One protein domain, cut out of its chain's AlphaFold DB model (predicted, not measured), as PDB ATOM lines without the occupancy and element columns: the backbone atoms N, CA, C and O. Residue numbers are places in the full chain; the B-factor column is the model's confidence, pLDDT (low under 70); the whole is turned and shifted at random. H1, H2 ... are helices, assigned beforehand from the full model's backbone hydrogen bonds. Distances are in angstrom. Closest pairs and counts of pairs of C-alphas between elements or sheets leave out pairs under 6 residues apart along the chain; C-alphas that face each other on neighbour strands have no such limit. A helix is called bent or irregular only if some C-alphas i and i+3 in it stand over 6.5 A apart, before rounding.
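AT A GLANCE: This is residues 143 to 215 of the 711 residues of the protein "Alpha/beta fold hydrolase" of Mumia sp. ZJ1417 (UniProt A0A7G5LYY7). The two longest helices, H5 and H4, cross each other over much of their lengths, with H4 nearest the middle of the domain and H5 along one end. Short H2 packs on H4, the short helices H3 and H6 pair with each other near where H4 begins and H5 ends, and H1 lies at the far end from H5, loosely attached and followed by a long looping stretch, residues 151 to 162. The printed part has 73 residues with six named helices, H1 to H6 in order along the chain, and no named strand; its class is all helix. It is compact, with a radius of gyration of the C-alphas of 12.7 A and spans of 36 by 27 by 23 A.

IN THESE COORDINATES: H5, the longest helix, covers residues 195 to 208 and is 21.1 A from first to last C-alpha, ending at C-alpha 208 (50.522, -32.923, -12.828). It is neither bent nor irregular, but only just: C-alphas 205 and 208 are 6.1 A apart. H4 covers residues 177 to 188, 16.3 A long, beginning at C-alpha 177 (47.076, -30.445, -23.477). H2 is residues 163 to 166, H3 is residues 169 to 174, and H6 is residues 210 to 215. H1, residues 143 to 150, measures 10.5 A and begins at C-alpha 143 (31.298, -20.514, -11.118).

HOW THE PARTS SIT: H4 is the hub, touching three helices. H5 touches H4 at a steep tilt of 45 degrees, opposite ways; their closest C-alphas, of Phe 185 and Ile 198, are 5.5 A apart. H2 touches residues 179 to 184 of H4 alone, with the closest C-alphas, of Thr 166 and Phe 180, 5.5 A apart. H3 and H4 touch only at the corner by their link, and only just, with 3 pairs of C-alphas within 8 A; the closest are those of Thr 171 and Tyr 177, 6.8 A apart. H3 touches H6 at a shallow tilt of 29 degrees, opposite ways, with the C-alphas of Trp 172 and Pro 210 closest at 5.4 A. H5 and H6 meet only through their link. H1 is close to H3 but not clearly touching it, the closest C-alphas being those of Phe 150 and Arg 169 at 5.7 A; H1 and H4 are apart. Each O i to N i+4 pair is within hydrogen-bond range in H1, H3, H4 and H6, against 8 of 10 in H5; H2 is too short for such a pair.

THE WHOLE: The two C-alphas farthest apart, of Ala 155 and His 193, are 36.2 A from each other. The printed part has no cut. The link from H1 to H2, 12 residues, is long; that from H4 to H5, 6 residues, is short, and the other three are tight. The mean pLDDT of the printed part is 93.0, and no printed residue is under 70.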
ATOM      1  N   GLU A 143      31.113 -19.090 -11.446       79.88
ATOM      2  CA  GLU A 143      31.298 -20.514 -11.118       79.88
ATOM      3  C   GLU A 143      30.455 -21.427 -12.021       79.88
ATOM      4  O   GLU A 143      30.946 -22.422 -12.551       79.88
ATOM      5  N   GLU A 144      29.193 -21.057 -12.261       83.31
ATOM      6  CA  GLU A 144      28.300 -21.813 -13.143       83.31
ATOM      7  C   GLU A 144      28.799 -21.797 -14.592       83.31
ATOM      8  O   GLU A 144      28.782 -22.829 -15.263       83.31
ATOM      9  N   ARG A 145      29.290 -20.650 -15.080       83.56
ATOM     10  CA  ARG A 145      29.877 -20.553 -16.421       83.56
ATOM     11  C   ARG A 145      31.138 -21.410 -16.538       83.56
ATOM     12  O   ARG A 145      31.275 -22.116 -17.530       83.56
ATOM     13  N   GLU A 146      32.039 -21.359 -15.561       84.88
ATOM     14  CA  GLU A 146      33.270 -22.162 -15.549       84.88
ATOM     15  C   GLU A 146      32.954 -23.650 -15.579       84.88
ATOM     16  O   GLU A 146      33.482 -24.381 -16.415       84.88
ATOM     17  N   ARG A 147      32.006 -24.083 -14.744       86.00
ATOM     18  CA  ARG A 147      31.532 -25.463 -14.730       86.00
ATOM     19  C   ARG A 147      30.944 -25.885 -16.077       86.00
ATOM     20  O   ARG A 147      31.249 -26.972 -16.561       86.00
ATOM     21  N   GLN A 148      30.103 -25.047 -16.682       87.44
ATOM     22  CA  GLN A 148      29.494 -25.336 -17.981       87.44
ATOM     23  C   GLN A 148      30.538 -25.455 -19.093       87.44
ATOM     24  O   GLN A 148      30.448 -26.381 -19.895       87.44
ATOM     25  N   VAL A 149      31.526 -24.555 -19.123       88.62
ATOM     26  CA  VAL A 149      32.628 -24.595 -20.094       88.62
ATOM     27  C   VAL A 149      33.480 -25.843 -19.876       88.62
ATOM     28  O   VAL A 149      33.684 -26.608 -20.812       88.62
ATOM     29  N   PHE A 150      33.898 -26.121 -18.640       92.69
ATOM     30  CA  PHE A 150      34.747 -27.268 -18.324       92.69
ATOM     31  C   PHE A 150      34.108 -28.617 -18.703       92.69
ATOM     32  O   PHE A 150      34.791 -29.510 -19.210       92.69
ATOM     33  N   LEU A 151      32.796 -28.761 -18.486       92.19
ATOM     34  CA  LEU A 151      32.034 -29.977 -18.795       92.19
ATOM     35  C   LEU A 151      31.515 -30.033 -20.238       92.19
ATOM     36  O   LEU A 151      30.812 -30.983 -20.594       92.19
ATOM     37  N   GLN A 152      31.817 -29.032 -21.061       89.69
ATOM     38  CA  GLN A 152      31.361 -28.996 -22.439       89.69
ATOM     39  C   GLN A 152      32.050 -30.092 -23.265       89.69
ATOM     40  O   GLN A 152      33.273 -30.142 -23.372       89.69
ATOM     41  N   GLU A 153      31.247 -30.946 -23.901       88.06
ATOM     42  CA  GLU A 153      31.724 -31.900 -24.906       88.06
ATOM     43  C   GLU A 153      31.675 -31.256 -26.307       88.06
ATOM     44  O   GLU A 153      30.751 -30.481 -26.601       88.06
ATOM     45  N   PRO A 154      32.645 -31.548 -27.194       85.94
ATOM     46  CA  PRO A 154      32.654 -30.992 -28.539       85.94
ATOM     47  C   PRO A 154      31.462 -31.513 -29.349       85.94
ATOM     48  O   PRO A 154      31.143 -32.702 -29.334       85.94
ATOM     49  N   ALA A 155      30.818 -30.622 -30.108       83.38
ATOM     50  CA  ALA A 155      29.738 -31.007 -31.020       83.38
ATOM     51  C   ALA A 155      30.245 -31.886 -32.181       83.38
ATOM     52  O   ALA A 155      29.514 -32.748 -32.665       83.38
ATOM     53  N   ASP A 156      31.494 -31.670 -32.602       84.25
ATOM     54  CA  ASP A 156      32.219 -32.489 -33.572       84.25
ATOM     55  C   ASP A 156      33.623 -32.809 -33.019       84.25
ATOM     56  O   ASP A 156      34.430 -31.885 -32.873       84.25
ATOM     57  N   PRO A 157      33.944 -34.087 -32.729       76.88
ATOM     58  CA  PRO A 157      35.258 -34.510 -32.239       76.88
ATOM     59  C   PRO A 157      36.433 -34.178 -33.170       76.88
ATOM     60  O   PRO A 157      37.579 -34.226 -32.735       76.88
ATOM     61  N   ALA A 158      36.177 -33.868 -34.446       78.62
ATOM     62  CA  ALA A 158      37.211 -33.448 -35.389       78.62
ATOM     63  C   ALA A 158      37.587 -31.958 -35.268       78.62
ATOM     64  O   ALA A 158      38.550 -31.522 -35.898       78.62
ATOM     65  N   THR A 159      36.837 -31.164 -34.494       82.12
ATOM     66  CA  THR A 159      37.121 -29.735 -34.307       82.12
ATOM     67  C   THR A 159      38.254 -29.546 -33.304       82.12
ATOM     68  O   THR A 159      38.116 -29.925 -32.142       82.12
ATOM     69  N   THR A 160      39.343 -28.899 -33.723       84.00
ATOM     70  CA  THR A 160      40.401 -28.468 -32.802       84.00
ATOM     71  C   THR A 160      39.915 -27.247 -32.013       84.00
ATOM     72  O   THR A 160      39.613 -26.221 -32.625       84.00
ATOM     73  N   PRO A 161      39.799 -27.333 -30.679       87.00
ATOM     74  CA  PRO A 161      39.416 -26.191 -29.863       87.00
ATOM     75  C   PRO A 161      40.536 -25.148 -29.847       87.00
ATOM     76  O   PRO A 161      41.713 -25.496 -29.782       87.00
ATOM     77  N   GLU A 162      40.160 -23.872 -29.848       90.12
ATOM     78  CA  GLU A 162      41.084 -22.743 -29.726       90.12
ATOM     79  C   GLU A 162      40.668 -21.825 -28.575       90.12
ATOM     80  O   GLU A 162      39.494 -21.735 -28.196       90.12
ATOM     81  N   GLY A 163      41.639 -21.106 -28.018       92.00
ATOM     82  CA  GLY A 163      41.392 -20.144 -26.954       92.00
ATOM     83  C   GLY A 163      40.731 -20.781 -25.728       92.00
ATOM     84  O   GLY A 163      41.060 -21.900 -25.341       92.00
ATOM     85  N   TRP A 164      39.745 -20.105 -25.132       92.25
ATOM     86  CA  TRP A 164      39.021 -20.620 -23.960       92.25
ATOM     87  C   TRP A 164      38.216 -21.897 -24.227       92.25
ATOM     88  O   TRP A 164      37.884 -22.598 -23.278       92.25
ATOM     89  N   ALA A 165      37.960 -22.260 -25.491       91.19
ATOM     90  CA  ALA A 165      37.358 -23.555 -25.819       91.19
ATOM     91  C   ALA A 165      38.307 -24.736 -25.541       91.19
ATOM     92  O   ALA A 165      37.871 -25.882 -25.553       91.19
ATOM     93  N   THR A 166      39.594 -24.472 -25.281       93.00
ATOM     94  CA  THR A 166      40.561 -25.483 -24.825       93.00
ATOM     95  C   THR A 166      40.427 -25.803 -23.333       93.00
ATOM     96  O   THR A 166      40.945 -26.824 -22.883       93.00
ATOM     97  N   PHE A 167      39.720 -24.968 -22.558       94.12
ATOM     98  CA  PHE A 167      39.459 -25.169 -21.130       94.12
ATOM     99  C   PHE A 167      38.306 -26.167 -20.934       94.12
ATOM    100  O   PHE A 167      37.247 -25.833 -20.413       94.12
ATOM    101  N   THR A 168      38.467 -27.400 -21.411       94.12
ATOM    102  CA  THR A 168      37.454 -28.452 -21.249       94.12
ATOM    103  C   THR A 168      38.104 -29.746 -20.804       94.12
ATOM    104  O   THR A 168      39.224 -30.078 -21.202       94.12
ATOM    105  N   ARG A 169      37.356 -30.537 -20.033       95.19
ATOM    106  CA  ARG A 169      37.743 -31.899 -19.669       95.19
ATOM    107  C   ARG A 169      38.111 -32.725 -20.905       95.19
ATOM    108  O   ARG A 169      39.086 -33.473 -20.875       95.19
ATOM    109  N   HIS A 170      37.325 -32.603 -21.975       93.06
ATOM    110  CA  HIS A 170      37.549 -33.342 -23.212       93.06
ATOM    111  C   HIS A 170      38.901 -32.986 -23.839       93.06
ATOM    112  O   HIS A 170      39.690 -33.879 -24.144       93.06
ATOM    113  N   THR A 171      39.190 -31.691 -24.001       92.81
ATOM    114  CA  THR A 171      40.446 -31.220 -24.596       92.81
ATOM    115  C   THR A 171      41.654 -31.684 -23.799       92.81
ATOM    116  O   THR A 171      42.629 -32.125 -24.396       92.81
ATOM    117  N   TRP A 172      41.600 -31.633 -22.469       95.25
ATOM    118  CA  TRP A 172      42.747 -32.028 -21.649       95.25
ATOM    119  C   TRP A 172      43.029 -33.530 -21.741       95.25
ATOM    120  O   TRP A 172      44.184 -33.929 -21.840       95.25
ATOM    121  N   LEU A 173      41.988 -34.372 -21.738       95.38
ATOM    122  CA  LEU A 173      42.144 -35.833 -21.755       95.38
ATOM    123  C   LEU A 173      42.404 -36.415 -23.149       95.38
ATOM    124  O   LEU A 173      42.984 -37.497 -23.260       95.38
ATOM    125  N   HIS A 174      41.906 -35.763 -24.199       92.56
ATOM    126  CA  HIS A 174      41.842 -36.344 -25.544       92.56
ATOM    127  C   HIS A 174      42.393 -35.435 -26.649       92.56
ATOM    128  O   HIS A 174      42.554 -35.897 -27.777       92.56
ATOM    129  N   GLY A 175      42.670 -34.167 -26.345       90.44
ATOM    130  CA  GLY A 175      43.188 -33.172 -27.281       90.44
ATOM    131  C   GLY A 175      44.624 -32.745 -26.970       90.44
ATOM    132  O   GLY A 175      45.419 -33.498 -26.409       90.44
ATOM    133  N   ASP A 176      44.957 -31.518 -27.369       92.38
ATOM    134  CA  ASP A 176      46.289 -30.942 -27.195       92.38
ATOM    135  C   ASP A 176      46.409 -30.222 -25.841       92.38
ATOM    136  O   ASP A 176      46.096 -29.035 -25.697       92.38
ATOM    137  N   TYR A 177      46.842 -30.970 -24.823       95.38
ATOM    138  CA  TYR A 177      47.076 -30.445 -23.477       95.38
ATOM    139  C   TYR A 177      48.166 -29.362 -23.452       95.38
ATOM    140  O   TYR A 177      48.032 -28.369 -22.742       95.38
ATOM    141  N   ASP A 178      49.213 -29.504 -24.267       96.31
ATOM    142  CA  ASP A 178      50.308 -28.535 -24.358       96.31
ATOM    143  C   ASP A 178      49.826 -27.204 -24.961       96.31
ATOM    144  O   ASP A 178      50.179 -26.126 -24.474       96.31
ATOM    145  N   HIS A 179      48.942 -27.262 -25.962       95.75
ATOM    146  CA  HIS A 179      48.268 -26.077 -26.489       95.75
ATOM    147  C   HIS A 179      47.410 -25.378 -25.428       95.75
ATOM    148  O   HIS A 179      47.483 -24.153 -25.307       95.75
ATOM    149  N   PHE A 180      46.653 -26.134 -24.622       96.50
ATOM    150  CA  PHE A 180      45.923 -25.577 -23.480       96.50
ATOM    151  C   PHE A 180      46.868 -24.870 -22.497       96.50
ATOM    152  O   PHE A 180      46.603 -23.722 -22.152       96.50
ATOM    153  N   LEU A 181      47.972 -25.505 -22.084       98.00
ATOM    154  CA  LEU A 181      48.921 -24.906 -21.138       98.00
ATOM    155  C   LEU A 181      49.482 -23.586 -21.672       98.00
ATOM    156  O   LEU A 181      49.435 -22.569 -20.979       98.00
ATOM    157  N   ARG A 182      49.964 -23.572 -22.922       97.06
ATOM    158  CA  ARG A 182      50.491 -22.350 -23.552       97.06
ATOM    159  C   ARG A 182      49.435 -21.255 -23.653       97.06
ATOM    160  O   ARG A 182      49.739 -20.099 -23.368       97.06
ATOM    161  N   PHE A 183      48.208 -21.603 -24.043       97.50
ATOM    162  CA  PHE A 183      47.111 -20.645 -24.104       97.50
ATOM    163  C   PHE A 183      46.788 -20.087 -22.714       97.50
ATOM    164  O   PHE A 183      46.798 -18.873 -22.530       97.50
ATOM    165  N   PHE A 184      46.533 -20.960 -21.738       97.94
ATOM    166  CA  PHE A 184      46.120 -20.584 -20.390       97.94
ATOM    167  C   PHE A 184      47.164 -19.695 -19.712       97.94
ATOM    168  O   PHE A 184      46.829 -18.607 -19.246       97.94
ATOM    169  N   PHE A 185      48.440 -20.088 -19.736       98.31
ATOM    170  CA  PHE A 185      49.501 -19.275 -19.143       98.31
ATOM    171  C   PHE A 185      49.781 -17.991 -19.933       98.31
ATOM    172  O   PHE A 185      50.064 -16.963 -19.322       98.31
ATOM    173  N   GLY A 186      49.576 -17.980 -21.253       97.69
ATOM    174  CA  GLY A 186      49.575 -16.745 -22.046       97.69
ATOM    175  C   GLY A 186      48.399 -15.800 -21.750       97.69
ATOM    176  O   GLY A 186      48.449 -14.627 -22.106       97.69
ATOM    177  N   ARG A 187      47.323 -16.278 -21.104       97.56
ATOM    178  CA  ARG A 187      46.256 -15.423 -20.545       97.56
ATOM    179  C   ARG A 187      46.502 -15.047 -19.086       97.56
ATOM    180  O   ARG A 187      45.965 -14.043 -18.636       97.56
ATOM    181  N   MET A 188      47.296 -15.828 -18.360       97.75
ATOM    182  CA  MET A 188      47.714 -15.530 -16.987       97.75
ATOM    183  C   MET A 188      48.701 -14.357 -16.937       97.75
ATOM    184  O   MET A 188      48.600 -13.531 -16.032       97.75
ATOM    185  N   PHE A 189      49.605 -14.276 -17.916       98.00
ATOM    186  CA  PHE A 189      50.586 -13.203 -18.069       98.00
ATOM    187  C   PHE A 189      50.281 -12.389 -19.322       98.00
ATOM    188  O   PHE A 189      50.628 -12.782 -20.437       98.00
ATOM    189  N   THR A 190      49.568 -11.287 -19.140       96.25
ATOM    190  CA  THR A 190      49.086 -10.433 -20.234       96.25
ATOM    191  C   THR A 190      50.078  -9.322 -20.547       96.25
ATOM    192  O   THR A 190      50.068  -8.749 -21.638       96.25
ATOM    193  N   GLU A 191      50.981  -9.074 -19.603       96.12
ATOM    194  CA  GLU A 191      52.083  -8.152 -19.719       96.12
ATOM    195  C   GLU A 191      53.049  -8.612 -20.825       96.12
ATOM    196  O   GLU A 191      53.395  -9.802 -20.897       96.12
ATOM    197  N   PRO A 192      53.545  -7.685 -21.663       94.94
ATOM    198  CA  PRO A 192      54.610  -7.976 -22.614       94.94
ATOM    199  C   PRO A 192      55.838  -8.599 -21.938       94.94
ATOM    200  O   PRO A 192      56.101  -8.378 -20.750       94.94
ATOM    201  N   HIS A 193      56.607  -9.357 -22.722       96.12
ATOM    202  CA  HIS A 193      57.892  -9.938 -22.315       96.12
ATOM    203  C   HIS A 193      57.819 -10.945 -21.151       96.12
ATOM    204  O   HIS A 193      58.821 -11.293 -20.538       96.12
ATOM    205  N   SER A 194      56.639 -11.507 -20.882       97.00
ATOM    206  CA  SER A 194      56.431 -12.507 -19.820       97.00
ATOM    207  C   SER A 194      56.821 -13.940 -20.222       97.00
ATOM    208  O   SER A 194      56.350 -14.918 -19.634       97.00
ATOM    209  N   THR A 195      57.660 -14.100 -21.251       96.19
ATOM    210  CA  THR A 195      57.984 -15.411 -21.842       96.19
ATOM    211  C   THR A 195      58.590 -16.372 -20.826       96.19
ATOM    212  O   THR A 195      58.268 -17.558 -20.846       96.19
ATOM    213  N   LYS A 196      59.414 -15.876 -19.896       95.56
ATOM    214  CA  LYS A 196      60.041 -16.710 -18.864       95.56
ATOM    215  C   LYS A 196      59.022 -17.262 -17.865       95.56
ATOM    216  O   LYS A 196      59.049 -18.452 -17.564       95.56
ATOM    217  N   GLN A 197      58.106 -16.428 -17.371       97.25
ATOM    218  CA  GLN A 197      57.069 -16.874 -16.437       97.25
ATOM    219  C   GLN A 197      56.095 -17.855 -17.105       97.25
ATOM    220  O   GLN A 197      55.684 -18.833 -16.477       97.25
ATOM    221  N   ILE A 198      55.769 -17.632 -18.384       97.88
ATOM    222  CA  ILE A 198      54.945 -18.553 -19.177       97.88
ATOM    223  C   ILE A 198      55.655 -19.903 -19.342       97.88
ATOM    224  O   ILE A 198      55.035 -20.935 -19.106       97.88
ATOM    225  N   GLU A 199      56.939 -19.918 -19.714       97.19
ATOM    226  CA  GLU A 199      57.721 -21.154 -19.866       97.19
ATOM    227  C   GLU A 199      57.803 -21.960 -18.566       97.19
ATOM    228  O   GLU A 199      57.560 -23.169 -18.595       97.19
ATOM    229  N   ASP A 200      58.075 -21.303 -17.434       97.38
ATOM    230  CA  ASP A 200      58.089 -21.950 -16.117       97.38
ATOM    231  C   ASP A 200      56.732 -22.592 -15.809       97.38
ATOM    232  O   ASP A 200      56.660 -23.767 -15.453       97.38
ATOM    233  N   CYS A 201      55.638 -21.849 -16.004       98.19
ATOM    234  CA  CYS A 201      54.302 -22.359 -15.716       98.19
ATOM    235  C   CYS A 201      53.896 -23.502 -16.653       98.19
ATOM    236  O   CYS A 201      53.319 -24.484 -16.191       98.19
ATOM    237  N   VAL A 202      54.232 -23.429 -17.947       98.12
ATOM    238  CA  VAL A 202      54.004 -24.535 -18.894       98.12
ATOM    239  C   VAL A 202      54.773 -25.778 -18.450       98.12
ATOM    240  O   VAL A 202      54.195 -26.865 -18.426       98.12
ATOM    241  N   ALA A 203      56.044 -25.636 -18.061       97.50
ATOM    242  CA  ALA A 203      56.846 -26.751 -17.564       97.50
ATOM    243  C   ALA A 203      56.218 -27.386 -16.312       97.50
ATOM    244  O   ALA A 203      56.045 -28.602 -16.265       97.50
ATOM    245  N   TRP A 204      55.791 -26.569 -15.348       97.56
ATOM    246  CA  TRP A 204      55.098 -27.033 -14.146       97.56
ATOM    247  C   TRP A 204      53.759 -27.716 -14.448       97.56
ATOM    248  O   TRP A 204      53.451 -28.764 -13.878       97.56
ATOM    249  N   GLY A 205      52.980 -27.186 -15.394       97.12
ATOM    250  CA  GLY A 205      51.701 -27.769 -15.800       97.12
ATOM    251  C   GLY A 205      51.833 -29.160 -16.426       97.12
ATOM    252  O   GLY A 205      50.907 -29.974 -16.336       97.12
ATOM    253  N   HIS A 206      52.997 -29.480 -16.998       97.31
ATOM    254  CA  HIS A 206      53.313 -30.825 -17.482       97.31
ATOM    255  C   HIS A 206      53.586 -31.832 -16.348       97.31
ATOM    256  O   HIS A 206      53.474 -33.036 -16.574       97.31
ATOM    257  N   GLU A 207      53.865 -31.392 -15.115       96.44
ATOM    258  CA  GLU A 207      54.178 -32.288 -13.987       96.44
ATOM    259  C   GLU A 207      52.953 -32.953 -13.330       96.44
ATOM    260  O   GLU A 207      53.093 -33.997 -12.687       96.44
ATOM    261  N   ILE A 208      51.758 -32.356 -13.412       94.50
ATOM    262  CA  ILE A 208      50.522 -32.923 -12.828       94.50
ATOM    263  C   ILE A 208      49.821 -33.901 -13.784       94.50
ATOM    264  O   ILE A 208      49.215 -34.884 -13.347       94.50
ATOM    265  N   GLY A 209      49.948 -33.661 -15.091       93.00
ATOM    266  CA  GLY A 209      49.266 -34.408 -16.144       93.00
ATOM    267  C   GLY A 209      47.752 -34.132 -16.220       93.00
ATOM    268  O   GLY A 209      47.123 -33.729 -15.236       93.00
ATOM    269  N   PRO A 210      47.126 -34.378 -17.384       96.69
ATOM    270  CA  PRO A 210      45.745 -33.969 -17.641       96.69
ATOM    271  C   PRO A 210      44.711 -34.689 -16.765       96.69
ATOM    272  O   PRO A 210      43.726 -34.084 -16.355       96.69
ATOM    273  N   GLU A 211      44.925 -35.965 -16.433       96.94
ATOM    274  CA  GLU A 211      43.981 -36.739 -15.616       96.94
ATOM    275  C   GLU A 211      43.820 -36.170 -14.204       96.94
ATOM    276  O   GLU A 211      42.700 -36.033 -13.717       96.94
ATOM    277  N   ARG A 212      44.936 -35.831 -13.545       97.31
ATOM    278  CA  ARG A 212      44.898 -35.259 -12.195       97.31
ATOM    279  C   ARG A 212      44.454 -33.803 -12.234       97.31
ATOM    280  O   ARG A 212      43.740 -33.373 -11.335       97.31
ATOM    281  N   LEU A 213      44.791 -33.061 -13.293       97.31
ATOM    282  CA  LEU A 213      44.269 -31.708 -13.465       97.31
ATOM    283  C   LEU A 213      42.734 -31.706 -13.573       97.31
ATOM    284  O   LEU A 213      42.079 -30.888 -12.929       97.31
ATOM    285  N   VAL A 214      42.151 -32.664 -14.303       97.62
ATOM    286  CA  VAL A 214      40.693 -32.858 -14.369       97.62
ATOM    287  C   VAL A 214      40.090 -33.096 -12.984       97.62
ATOM    288  O   VAL A 214      39.084 -32.463 -12.664       97.62
ATOM    289  N   ASP A 215      40.693 -33.949 -12.148       97.69
ATOM    290  CA  ASP A 215      40.218 -34.172 -10.772       97.69
ATOM    291  C   ASP A 215      40.187 -32.859  -9.969       97.69
ATOM    292  O   ASP A 215      39.206 -32.572  -9.280       97.69
TER     293      ASP A 215